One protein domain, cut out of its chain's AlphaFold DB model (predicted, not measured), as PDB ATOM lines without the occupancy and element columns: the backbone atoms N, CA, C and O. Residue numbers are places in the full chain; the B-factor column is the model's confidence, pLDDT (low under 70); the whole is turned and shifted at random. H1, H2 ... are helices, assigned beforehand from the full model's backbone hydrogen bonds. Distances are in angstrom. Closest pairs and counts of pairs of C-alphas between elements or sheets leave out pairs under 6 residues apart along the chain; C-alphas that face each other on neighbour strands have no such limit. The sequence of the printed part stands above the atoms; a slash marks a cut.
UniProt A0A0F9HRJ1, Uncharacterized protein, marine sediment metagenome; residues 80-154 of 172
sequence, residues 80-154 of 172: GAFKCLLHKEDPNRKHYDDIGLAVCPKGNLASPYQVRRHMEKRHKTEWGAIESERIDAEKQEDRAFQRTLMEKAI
ATOM      1  N   GLY A  80      -0.990   2.853 -59.916       73.62
ATOM      2  CA  GLY A  80      -2.073   2.582 -58.992       73.62
ATOM      3  C   GLY A  80      -2.041   3.554 -57.812       73.62
ATOM      4  O   GLY A  80      -0.967   3.864 -57.308       73.62
ATOM      5  N   ALA A  81      -3.201   4.051 -57.388       81.88
ATOM      6  CA  ALA A  81      -3.290   5.035 -56.308       81.88
ATOM      7  C   ALA A  81      -3.245   4.405 -54.903       81.88
ATOM      8  O   ALA A  81      -3.091   5.112 -53.907       81.88
ATOM      9  N   PHE A  82      -3.418   3.083 -54.804       85.38
ATOM     10  CA  PHE A  82      -3.597   2.409 -53.526       85.38
ATOM     11  C   PHE A  82      -2.262   1.974 -52.930       85.38
ATOM     12  O   PHE A  82      -1.417   1.350 -53.581       85.38
ATOM     13  N   LYS A  83      -2.105   2.273 -51.645       90.94
ATOM     14  CA  LYS A  83      -0.963   1.857 -50.837       90.94
ATOM     15  C   LYS A  83      -1.256   0.508 -50.187       90.94
ATOM     16  O   LYS A  83      -2.409   0.112 -50.028       90.94
ATOM     17  N   CYS A  84      -0.200  -0.230 -49.865       92.25
ATOM     18  CA  CYS A  84      -0.310  -1.421 -49.032       92.25
ATOM     19  C   CYS A  84      -0.824  -1.039 -47.632       92.25
ATOM     20  O   CYS A  84      -0.503   0.039 -47.145       92.25
ATOM     21  N   LEU A  85      -1.547  -1.940 -46.964       91.06
ATOM     22  CA  LEU A  85      -1.977  -1.763 -45.566       91.06
ATOM     23  C   LEU A  85      -0.790  -1.559 -44.613       91.06
ATOM     24  O   LEU A  85      -0.876  -0.820 -43.644       91.06
ATOM     25  N   LEU A  86       0.353  -2.178 -44.918       93.06
ATOM     26  CA  LEU A  86       1.587  -2.031 -44.142       93.06
ATOM     27  C   LEU A  86       2.454  -0.849 -44.603       93.06
ATOM     28  O   LEU A  86       3.639  -0.783 -44.269       93.06
ATOM     29  N   HIS A  87       1.915   0.066 -45.411       93.44
ATOM     30  CA  HIS A  87       2.662   1.227 -45.878       93.44
ATOM     31  C   HIS A  87       2.927   2.217 -44.737       93.44
ATOM     32  O   HIS A  87       2.134   2.350 -43.811       93.44
ATOM     33  N   LYS A  88       4.035   2.962 -44.823       91.31
ATOM     34  CA  LYS A  88       4.432   3.956 -43.806       91.31
ATOM     35  C   LYS A  88       3.366   5.034 -43.561       91.31
ATOM     36  O   LYS A  88       3.286   5.600 -42.480       91.31
ATOM     37  N   GLU A  89       2.591   5.330 -44.594       88.12
ATOM     38  CA  GLU A  89       1.570   6.383 -44.602       88.12
ATOM     39  C   GLU A  89       0.153   5.840 -44.362       88.12
ATOM     40  O   GLU A  89      -0.815   6.573 -44.557       88.12
ATOM     41  N   ASP A  90       0.010   4.555 -44.016       88.81
ATOM     42  CA  ASP A  90      -1.293   3.992 -43.665       88.81
ATOM     43  C   ASP A  90      -1.774   4.553 -42.308       88.81
ATOM     44  O   ASP A  90      -0.967   4.654 -41.377       88.81
ATOM     45  N   PRO A  91      -3.065   4.909 -42.150       90.25
ATOM     46  CA  PRO A  91      -3.599   5.415 -40.883       90.25
ATOM     47  C   PRO A  91      -3.386   4.464 -39.699       90.25
ATOM     48  O   PRO A  91      -3.150   4.917 -38.580       90.25
ATOM     49  N   ASN A  92      -3.416   3.153 -39.945       89.56
ATOM     50  CA  ASN A  92      -3.268   2.129 -38.913       89.56
ATOM     51  C   ASN A  92      -1.804   1.725 -38.699       89.56
ATOM     52  O   ASN A  92      -1.525   0.767 -37.979       89.56
ATOM     53  N   ARG A  93      -0.841   2.460 -39.276       91.06
ATOM     54  CA  ARG A  93       0.583   2.113 -39.191       91.06
ATOM     55  C   ARG A  93       1.071   1.970 -37.753       91.06
ATOM     56  O   ARG A  93       1.784   1.018 -37.470       91.06
ATOM     57  N   LYS A  94       0.649   2.868 -36.857       91.56
ATOM     58  CA  LYS A  94       1.044   2.831 -35.441       91.56
ATOM     59  C   LYS A  94       0.630   1.520 -34.764       91.56
ATOM     60  O   LYS A  94       1.446   0.897 -34.107       91.56
ATOM     61  N   HIS A  95      -0.607   1.083 -34.996       91.44
ATOM     62  CA  HIS A  95      -1.120  -0.187 -34.476       91.44
ATOM     63  C   HIS A  95      -0.298  -1.376 -34.985       91.44
ATOM     64  O   HIS A  95       0.117  -2.241 -34.222       91.44
ATOM     65  N   TYR A  96       0.020  -1.381 -36.280       91.50
ATOM     66  CA  TYR A  96       0.846  -2.429 -36.874       91.50
ATOM     67  C   TYR A  96       2.297  -2.413 -36.373       91.50
ATOM     68  O   TYR A  96       2.889  -3.480 -36.232       91.50
ATOM     69  N   ASP A  97       2.865  -1.238 -36.095       91.75
ATOM     70  CA  ASP A  97       4.176  -1.095 -35.452       91.75
ATOM     71  C   ASP A  97       4.168  -1.664 -34.026       91.75
ATOM     72  O   ASP A  97       5.087  -2.398 -33.665       91.75
ATOM     73  N   ASP A  98       3.111  -1.399 -33.254       91.94
ATOM     74  CA  ASP A  98       2.955  -1.897 -31.881       91.94
ATOM     75  C   ASP A  98       2.843  -3.437 -31.838       91.94
ATOM     76  O   ASP A  98       3.367  -4.078 -30.927       91.94
ATOM     77  N   ILE A  99       2.233  -4.047 -32.862       89.25
ATOM     78  CA  ILE A  99       2.160  -5.512 -33.043       89.25
ATOM     79  C   ILE A  99       3.465  -6.089 -33.643       89.25
ATOM     80  O   ILE A  99       3.680  -7.302 -33.645       89.25
ATOM     81  N   GLY A 100       4.376  -5.239 -34.126       90.44
ATOM     82  CA  GLY A 100       5.675  -5.642 -34.673       90.44
ATOM     83  C   GLY A 100       5.657  -6.042 -36.154       90.44
ATOM     84  O   GLY A 100       6.530  -6.787 -36.603       90.44
ATOM     85  N   LEU A 101       4.684  -5.568 -36.937       92.19
ATOM     86  CA  LEU A 101       4.587  -5.843 -38.374       92.19
ATOM     87  C   LEU A 101       5.511  -4.923 -39.190       92.19
ATOM     88  O   LEU A 101       5.546  -3.703 -39.012       92.19
ATOM     89  N   ALA A 102       6.235  -5.492 -40.155       91.75
ATOM     90  CA  ALA A 102       7.195  -4.753 -40.979       91.75
ATOM     91  C   ALA A 102       6.539  -3.686 -41.885       91.75
ATOM     92  O   ALA A 102       5.353  -3.752 -42.212       91.75
ATOM     93  N   VAL A 103       7.319  -2.684 -42.315       93.06
ATOM     94  CA  VAL A 103       6.875  -1.661 -43.284       93.06
ATOM     95  C   VAL A 103       6.982  -2.203 -44.708       93.06
ATOM     96  O   VAL A 103       8.037  -2.689 -45.119       93.06
ATOM     97  N   CYS A 104       5.927  -2.030 -45.505       92.88
ATOM     98  CA  CYS A 104       5.957  -2.298 -46.939       92.88
ATOM     99  C   CYS A 104       6.076  -0.992 -47.751       92.88
ATOM    100  O   CYS A 104       5.226  -0.113 -47.620       92.88
ATOM    101  N   PRO A 105       7.062  -0.851 -48.660       90.00
ATOM    102  CA  PRO A 105       7.209   0.342 -49.503       90.00
ATOM    103  C   PRO A 105       6.232   0.380 -50.694       90.00
ATOM    104  O   PRO A 105       6.291   1.283 -51.528       90.00
ATOM    105  N   LYS A 106       5.357  -0.623 -50.850       87.75
ATOM    106  CA  LYS A 106       4.477  -0.738 -52.017       87.75
ATOM    107  C   LYS A 106       3.340   0.285 -51.937       87.75
ATOM    108  O   LYS A 106       2.394   0.116 -51.171       87.75
ATOM    109  N   GLY A 107       3.430   1.315 -52.777       86.75
ATOM    110  CA  GLY A 107       2.456   2.410 -52.855       86.75
ATOM    111  C   GLY A 107       1.671   2.514 -54.167       86.75
ATOM    112  O   GLY A 107       0.920   3.464 -54.329       86.75
ATOM    113  N   ASN A 108       1.880   1.595 -55.119       85.88
ATOM    114  CA  ASN A 108       1.384   1.724 -56.496       85.88
ATOM    115  C   ASN A 108       0.401   0.621 -56.934       85.88
ATOM    116  O   ASN A 108       0.491   0.109 -58.052       85.88
ATOM    117  N   LEU A 109      -0.500   0.191 -56.047       87.44
ATOM    118  CA  LEU A 109      -1.493  -0.853 -56.334       87.44
ATOM    119  C   LEU A 109      -2.708  -0.245 -57.046       87.44
ATOM    120  O   LEU A 109      -3.191   0.821 -56.672       87.44
ATOM    121  N   ALA A 110      -3.199  -0.900 -58.101       85.31
ATOM    122  CA  ALA A 110      -4.215  -0.312 -58.978       85.31
ATOM    123  C   ALA A 110      -5.634  -0.360 -58.397       85.31
ATOM    124  O   ALA A 110      -6.473   0.451 -58.772       85.31
ATOM    125  N   SER A 111      -5.918  -1.299 -57.492       87.25
ATOM    126  CA  SER A 111      -7.241  -1.439 -56.877       87.25
ATOM    127  C   SER A 111      -7.166  -2.029 -55.465       87.25
ATOM    128  O   SER A 111      -6.188  -2.717 -55.152       87.25
ATOM    129  N   PRO A 112      -8.212  -1.864 -54.632       88.50
ATOM    130  CA  PRO A 112      -8.289  -2.491 -53.308       88.50
ATOM    131  C   PRO A 112      -8.149  -4.018 -53.363       88.50
ATOM    132  O   PRO A 112      -7.505  -4.631 -52.516       88.50
ATOM    133  N   TYR A 113      -8.671  -4.649 -54.420       90.44
ATOM    134  CA  TYR A 113      -8.488  -6.083 -54.646       90.44
ATOM    135  C   TYR A 113      -7.009  -6.458 -54.819       90.44
ATOM    136  O   TYR A 113      -6.554  -7.477 -54.298       90.44
ATOM    137  N   GLN A 114      -6.229  -5.631 -55.525       89.25
ATOM    138  CA  GLN A 114      -4.790  -5.852 -55.644       89.25
ATOM    139  C   GLN A 114      -4.064  -5.646 -54.316       89.25
ATOM    140  O   GLN A 114      -3.097  -6.363 -54.077       89.25
ATOM    141  N   VAL A 115      -4.533  -4.737 -53.451       91.69
ATOM    142  CA  VAL A 115      -4.026  -4.598 -52.074       91.69
ATOM    143  C   VAL A 115      -4.227  -5.900 -51.309       91.69
ATOM    144  O   VAL A 115      -3.255  -6.459 -50.805       91.69
ATOM    145  N   ARG A 116      -5.446  -6.450 -51.316       92.25
ATOM    146  CA  ARG A 116      -5.745  -7.722 -50.641       92.25
ATOM    147  C   ARG A 116      -4.890  -8.867 -51.180       92.25
ATOM    148  O   ARG A 116      -4.196  -9.540 -50.430       92.25
ATOM    149  N   ARG A 117      -4.841  -9.029 -52.505       93.81
ATOM    150  CA  ARG A 117      -4.017 -10.059 -53.161       93.81
ATOM    151  C   ARG A 117      -2.521  -9.874 -52.892       93.81
ATOM    152  O   ARG A 117      -1.779 -10.854 -52.860       93.81
ATOM    153  N   HIS A 118      -2.052  -8.635 -52.758       94.38
ATOM    154  CA  HIS A 118      -0.670  -8.340 -52.397       94.38
ATOM    155  C   HIS A 118      -0.381  -8.780 -50.962       94.38
ATOM    156  O   HIS A 118       0.615  -9.471 -50.758       94.38
ATOM    157  N   MET A 119      -1.271  -8.475 -50.017       93.50
ATOM    158  CA  MET A 119      -1.172  -8.947 -48.635       93.50
ATOM    159  C   MET A 119      -1.167 -10.476 -48.568       93.50
ATOM    160  O   MET A 119      -0.198 -11.057 -48.096       93.50
ATOM    161  N   GLU A 120      -2.156 -11.139 -49.169       93.31
ATOM    162  CA  GLU A 120      -2.279 -12.604 -49.178       93.31
ATOM    163  C   GLU A 120      -1.027 -13.314 -49.732       93.31
ATOM    164  O   GLU A 120      -0.651 -14.389 -49.260       93.31
ATOM    165  N   LYS A 121      -0.379 -12.739 -50.757       93.56
ATOM    166  CA  LYS A 121       0.747 -13.381 -51.456       93.56
ATOM    167  C   LYS A 121       2.127 -12.977 -50.955       93.56
ATOM    168  O   LYS A 121       3.039 -13.797 -51.017       93.56
ATOM    169  N   ARG A 122       2.326 -11.713 -50.580       91.88
ATOM    170  CA  ARG A 122       3.641 -11.172 -50.192       91.88
ATOM    171  C   ARG A 122       3.792 -11.023 -48.684       91.88
ATOM    172  O   ARG A 122       4.903 -11.190 -48.206       91.88
ATOM    173  N   HIS A 123       2.695 -10.776 -47.976       94.00
ATOM    174  CA  HIS A 123       2.649 -10.567 -46.529       94.00
ATOM    175  C   HIS A 123       1.744 -11.608 -45.877       94.00
ATOM    176  O   HIS A 123       0.821 -11.279 -45.141       94.00
ATOM    177  N   LYS A 124       1.937 -12.883 -46.233       92.88
ATOM    178  CA  LYS A 124       1.022 -13.963 -45.842       92.88
ATOM    179  C   LYS A 124       0.884 -14.074 -44.320       92.88
ATOM    180  O   LYS A 124      -0.212 -14.321 -43.827       92.88
ATOM    181  N   THR A 125       1.988 -13.906 -43.597       91.75
ATOM    182  CA  THR A 125       2.030 -14.023 -42.135       91.75
ATOM    183  C   THR A 125       1.358 -12.825 -41.474       91.75
ATOM    184  O   THR A 125       0.485 -12.996 -40.630       91.75
ATOM    185  N   GLU A 126       1.709 -11.615 -41.904       92.31
ATOM    186  CA  GLU A 126       1.150 -10.366 -41.389       92.31
ATOM    187  C   GLU A 126      -0.340 -10.252 -41.715       92.31
ATOM    188  O   GLU A 126      -1.134  -9.848 -40.873       92.31
ATOM    189  N   TRP A 127      -0.740 -10.681 -42.914       93.62
ATOM    190  CA  TRP A 127      -2.141 -10.792 -43.303       93.62
ATOM    191  C   TRP A 127      -2.900 -11.766 -42.404       93.62
ATOM    192  O   TRP A 127      -4.014 -11.465 -41.998       93.62
ATOM    193  N   GLY A 128      -2.292 -12.902 -42.049       93.06
ATOM    194  CA  GLY A 128      -2.876 -13.845 -41.096       93.06
ATOM    195  C   GLY A 128      -3.121 -13.224 -39.720       93.06
ATOM    196  O   GLY A 128      -4.185 -13.439 -39.150       93.06
ATOM    197  N   ALA A 129      -2.180 -12.419 -39.218       91.75
ATOM    198  CA  ALA A 129      -2.331 -11.712 -37.946       91.75
ATOM    199  C   ALA A 129      -3.465 -10.675 -37.999       91.75
ATOM    200  O   ALA A 129      -4.368 -10.710 -37.164       91.75
ATOM    201  N   ILE A 130      -3.474  -9.821 -39.026       91.19
ATOM    202  CA  ILE A 130      -4.515  -8.799 -39.225       91.19
ATOM    203  C   ILE A 130      -5.897  -9.448 -39.375       91.19
ATOM    204  O   ILE A 130      -6.874  -8.998 -38.781       91.19
ATOM    205  N   GLU A 131      -5.991 -10.529 -40.148       92.50
ATOM    206  CA  GLU A 131      -7.255 -11.231 -40.353       92.50
ATOM    207  C   GLU A 131      -7.730 -11.928 -39.072       92.50
ATOM    208  O   GLU A 131      -8.923 -11.922 -38.781       92.50
ATOM    209  N   SER A 132      -6.814 -12.487 -38.274       92.06
ATOM    210  CA  SER A 132      -7.170 -13.084 -36.984       92.06
ATOM    211  C   SER A 132      -7.723 -12.053 -36.002       92.06
ATOM    212  O   SER A 132      -8.756 -12.302 -35.388       92.06
ATOM    213  N   GLU A 133      -7.113 -10.867 -35.936       91.25
ATOM    214  CA  GLU A 133      -7.597  -9.759 -35.110       91.25
ATOM    215  C   GLU A 133      -8.988  -9.298 -35.559       91.25
ATOM    216  O   GLU A 133      -9.878  -9.110 -34.731       91.25
ATOM    217  N   ARG A 134      -9.209  -9.198 -36.875       90.44
ATOM    218  CA  ARG A 134     -10.508  -8.840 -37.455       90.44
ATOM    219  C   ARG A 134     -11.598  -9.844 -37.080       90.44
ATOM    220  O   ARG A 134     -12.667  -9.449 -36.625       90.44
ATOM    221  N   ILE A 135     -11.307 -11.136 -37.216       93.75
ATOM    222  CA  ILE A 135     -12.232 -12.218 -36.854       93.75
ATOM    223  C   ILE A 135     -12.531 -12.208 -35.350       93.75
ATOM    224  O   ILE A 135     -13.666 -12.458 -34.937       93.75
ATOM    225  N   ASP A 136     -11.528 -11.960 -34.512       92.56
ATOM    226  CA  ASP A 136     -11.713 -11.939 -33.064       92.56
ATOM    227  C   ASP A 136     -12.491 -10.703 -32.602       92.56
ATOM    228  O   ASP A 136     -13.329 -10.830 -31.706       92.56
ATOM    229  N   ALA A 137     -12.299  -9.549 -33.246       91.69
ATOM    230  CA  ALA A 137     -13.112  -8.354 -33.031       91.69
ATOM    231  C   ALA A 137     -14.585  -8.596 -33.405       91.69
ATOM    232  O   ALA A 137     -15.461  -8.394 -32.565       91.69
ATOM    233  N   GLU A 138     -14.855  -9.143 -34.598       92.31
ATOM    234  CA  GLU A 138     -16.217  -9.486 -35.048       92.31
ATOM    235  C   GLU A 138     -16.908 -10.445 -34.054       92.31
ATOM    236  O   GLU A 138     -18.031 -10.207 -33.608       92.31
ATOM    237  N   LYS A 139     -16.205 -11.487 -33.588       94.19
ATOM    238  CA  LYS A 139     -16.739 -12.412 -32.570       94.19
ATOM    239  C   LYS A 139     -17.015 -11.739 -31.226       94.19
ATOM    240  O   LYS A 139     -17.922 -12.165 -30.504       94.19
ATOM    241  N   GLN A 140     -16.196 -10.773 -30.816       92.44
ATOM    242  CA  GLN A 140     -16.397 -10.053 -29.557       92.44
ATOM    243  C   GLN A 140     -17.613  -9.130 -29.634       92.44
ATOM    244  O   GLN A 140     -18.394  -9.096 -28.678       92.44
ATOM    245  N   GLU A 141     -17.801  -8.453 -30.767       92.44
ATOM    246  CA  GLU A 141     -18.977  -7.632 -31.057       92.44
ATOM    247  C   GLU A 141     -20.253  -8.477 -31.073       92.44
ATOM    248  O   GLU A 141     -21.208  -8.142 -30.372       92.44
ATOM    249  N   ASP A 142     -20.241  -9.637 -31.734       91.31
ATOM    250  CA  ASP A 142     -21.379 -10.563 -31.758       91.31
ATOM    251  C   ASP A 142     -21.760 -11.049 -30.357       91.31
ATOM    252  O   ASP A 142     -22.933 -11.045 -29.976       91.31
ATOM    253  N   ARG A 143     -20.772 -11.433 -29.536       93.88
ATOM    254  CA  ARG A 143     -21.018 -11.832 -28.139       93.88
ATOM    255  C   ARG A 143     -21.558 -10.673 -27.311       93.88
ATOM    256  O   ARG A 143     -22.402 -10.888 -26.444       93.88
ATOM    257  N   ALA A 144     -21.060  -9.457 -27.529       92.62
ATOM    258  CA  ALA A 144     -21.562  -8.270 -26.848       92.62
ATOM    259  C   ALA A 144     -23.015  -7.990 -27.249       92.62
ATOM    260  O   ALA A 144     -23.861  -7.821 -26.374       92.62
ATOM    261  N   PHE A 145     -23.327  -8.052 -28.541       92.56
ATOM    262  CA  PHE A 145     -24.680  -7.887 -29.053       92.56
ATOM    263  C   PHE A 145     -25.635  -8.944 -28.477       92.56
ATOM    264  O   PHE A 145     -26.677  -8.588 -27.926       92.56
ATOM    265  N   GLN A 146     -25.249 -10.224 -28.486       89.25
ATOM    266  CA  GLN A 146     -26.037 -11.313 -27.892       89.25
ATOM    267  C   GLN A 146     -26.300 -11.102 -26.395       89.25
ATOM    268  O   GLN A 146     -27.433 -11.286 -25.951       89.25
ATOM    269  N   ARG A 147     -25.292 -10.663 -25.625       90.12
ATOM    270  CA  ARG A 147     -25.472 -10.312 -24.205       90.12
ATOM    271  C   ARG A 147     -26.507  -9.203 -24.032       90.12
ATOM    272  O   ARG A 147     -27.449  -9.381 -23.268       90.12
ATOM    273  N   THR A 148     -26.403  -8.118 -24.801       90.62
ATOM    274  CA  THR A 148     -27.365  -7.004 -24.709       90.62
ATOM    275  C   THR A 148     -28.785  -7.402 -25.120       90.62
ATOM    276  O   THR A 148     -29.756  -6.910 -24.545       90.62
ATOM    277  N   LEU A 149     -28.932  -8.300 -26.101       90.12
ATOM    278  CA  LEU A 149     -30.232  -8.822 -26.521       90.12
ATOM    279  C   LEU A 149     -30.855  -9.688 -25.417       90.12
ATOM    280  O   LEU A 149     -32.038  -9.540 -25.118       90.12
ATOM    281  N   MET A 150     -30.057 -10.557 -24.792       87.94
ATOM    282  CA  MET A 150     -30.506 -11.441 -23.716       87.94
ATOM    283  C   MET A 150     -30.883 -10.660 -22.452       87.94
ATOM    284  O   MET A 150     -31.923 -10.933 -21.861       87.94
ATOM    285  N   GLU A 151     -30.106  -9.641 -22.078       85.81
ATOM    286  CA  GLU A 151     -30.436  -8.735 -20.968       85.81
ATOM    287  C   GLU A 151     -31.781  -8.028 -21.190       85.81
ATOM    288  O   GLU A 151     -32.619  -7.983 -20.290       85.81
ATOM    289  N   LYS A 152     -32.035  -7.538 -22.410       85.88
ATOM    290  CA  LYS A 152     -33.321  -6.919 -22.770       85.88
ATOM    291  C   LYS A 152     -34.480  -7.919 -22.800       85.88
ATOM    292  O   LYS A 152     -35.597  -7.547 -22.458       85.88
ATOM    293  N   ALA A 153     -34.229  -9.167 -23.194       82.88
ATOM    294  CA  ALA A 153     -35.241 -10.222 -23.203       82.88
ATOM    295  C   ALA A 153     -35.625 -10.682 -21.785       82.88
ATOM    296  O   ALA A 153     -36.791 -10.966 -21.539       82.88
ATOM    297  N   ILE A 154     -34.669 -10.715 -20.850       79.12
ATOM    298  CA  ILE A 154     -34.911 -11.076 -19.441       79.12
ATOM    299  C   ILE A 154     -35.588  -9.924 -18.674       79.12
ATOM    300  O   ILE A 154     -36.368 -10.171 -17.758       79.12
TER     301      ILE A 154
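What this domain is: This is residues 80 to 154 of the 172 residues of an uncharacterized protein of marine sediment metagenome (UniProt A0A0F9HRJ1). One long helix, H3, sticks out with residues 131 to 154 as an arm from a small head, in which H2, short H1 and two long loops, residues 80 to 92 and 99 to 111, lie. H2 and H3 make a corner at the arm's root. The printed part has 75 residues with three named helices, H1, H2, H3 in chain order, and no named strand: all helix. The whole is loose, radius of gyration of the C-alphas 16.4 A, spanning 53 by 26 by 20 A.

Where its parts are: Find C-alpha 124 at (1.022, -13.963, -45.842); from there H3, residues 124 to 154, runs 44.7 A to C-alpha 154 at (-34.911, -11.076, -19.441). H2 is residues 112 to 122, 15.1 A; H1 is residues 93 to 98.

How they stand to each other: H3 and H2 only just touch, with 3 pairs of C-alphas within 8 A, only at the corner; look at Met 119 and Trp 127, the closest C-alphas, 5.7 A. H3 touches H2 with residues 126 to 127 alone. Their steep tilt is 61 degrees, opposite ways. H1 is apart from H2 and H3. In H1, H2 and H3 every O i to N i+4 pair is within hydrogen-bond range.

The domain as a whole: Without residues 131 to 154, the body spans 28 by 20 by 13 A. The link H1 to H2 is long; H2 to H3 is tight. The printed part has no cut, and no printed residue is under 70 in pLDDT.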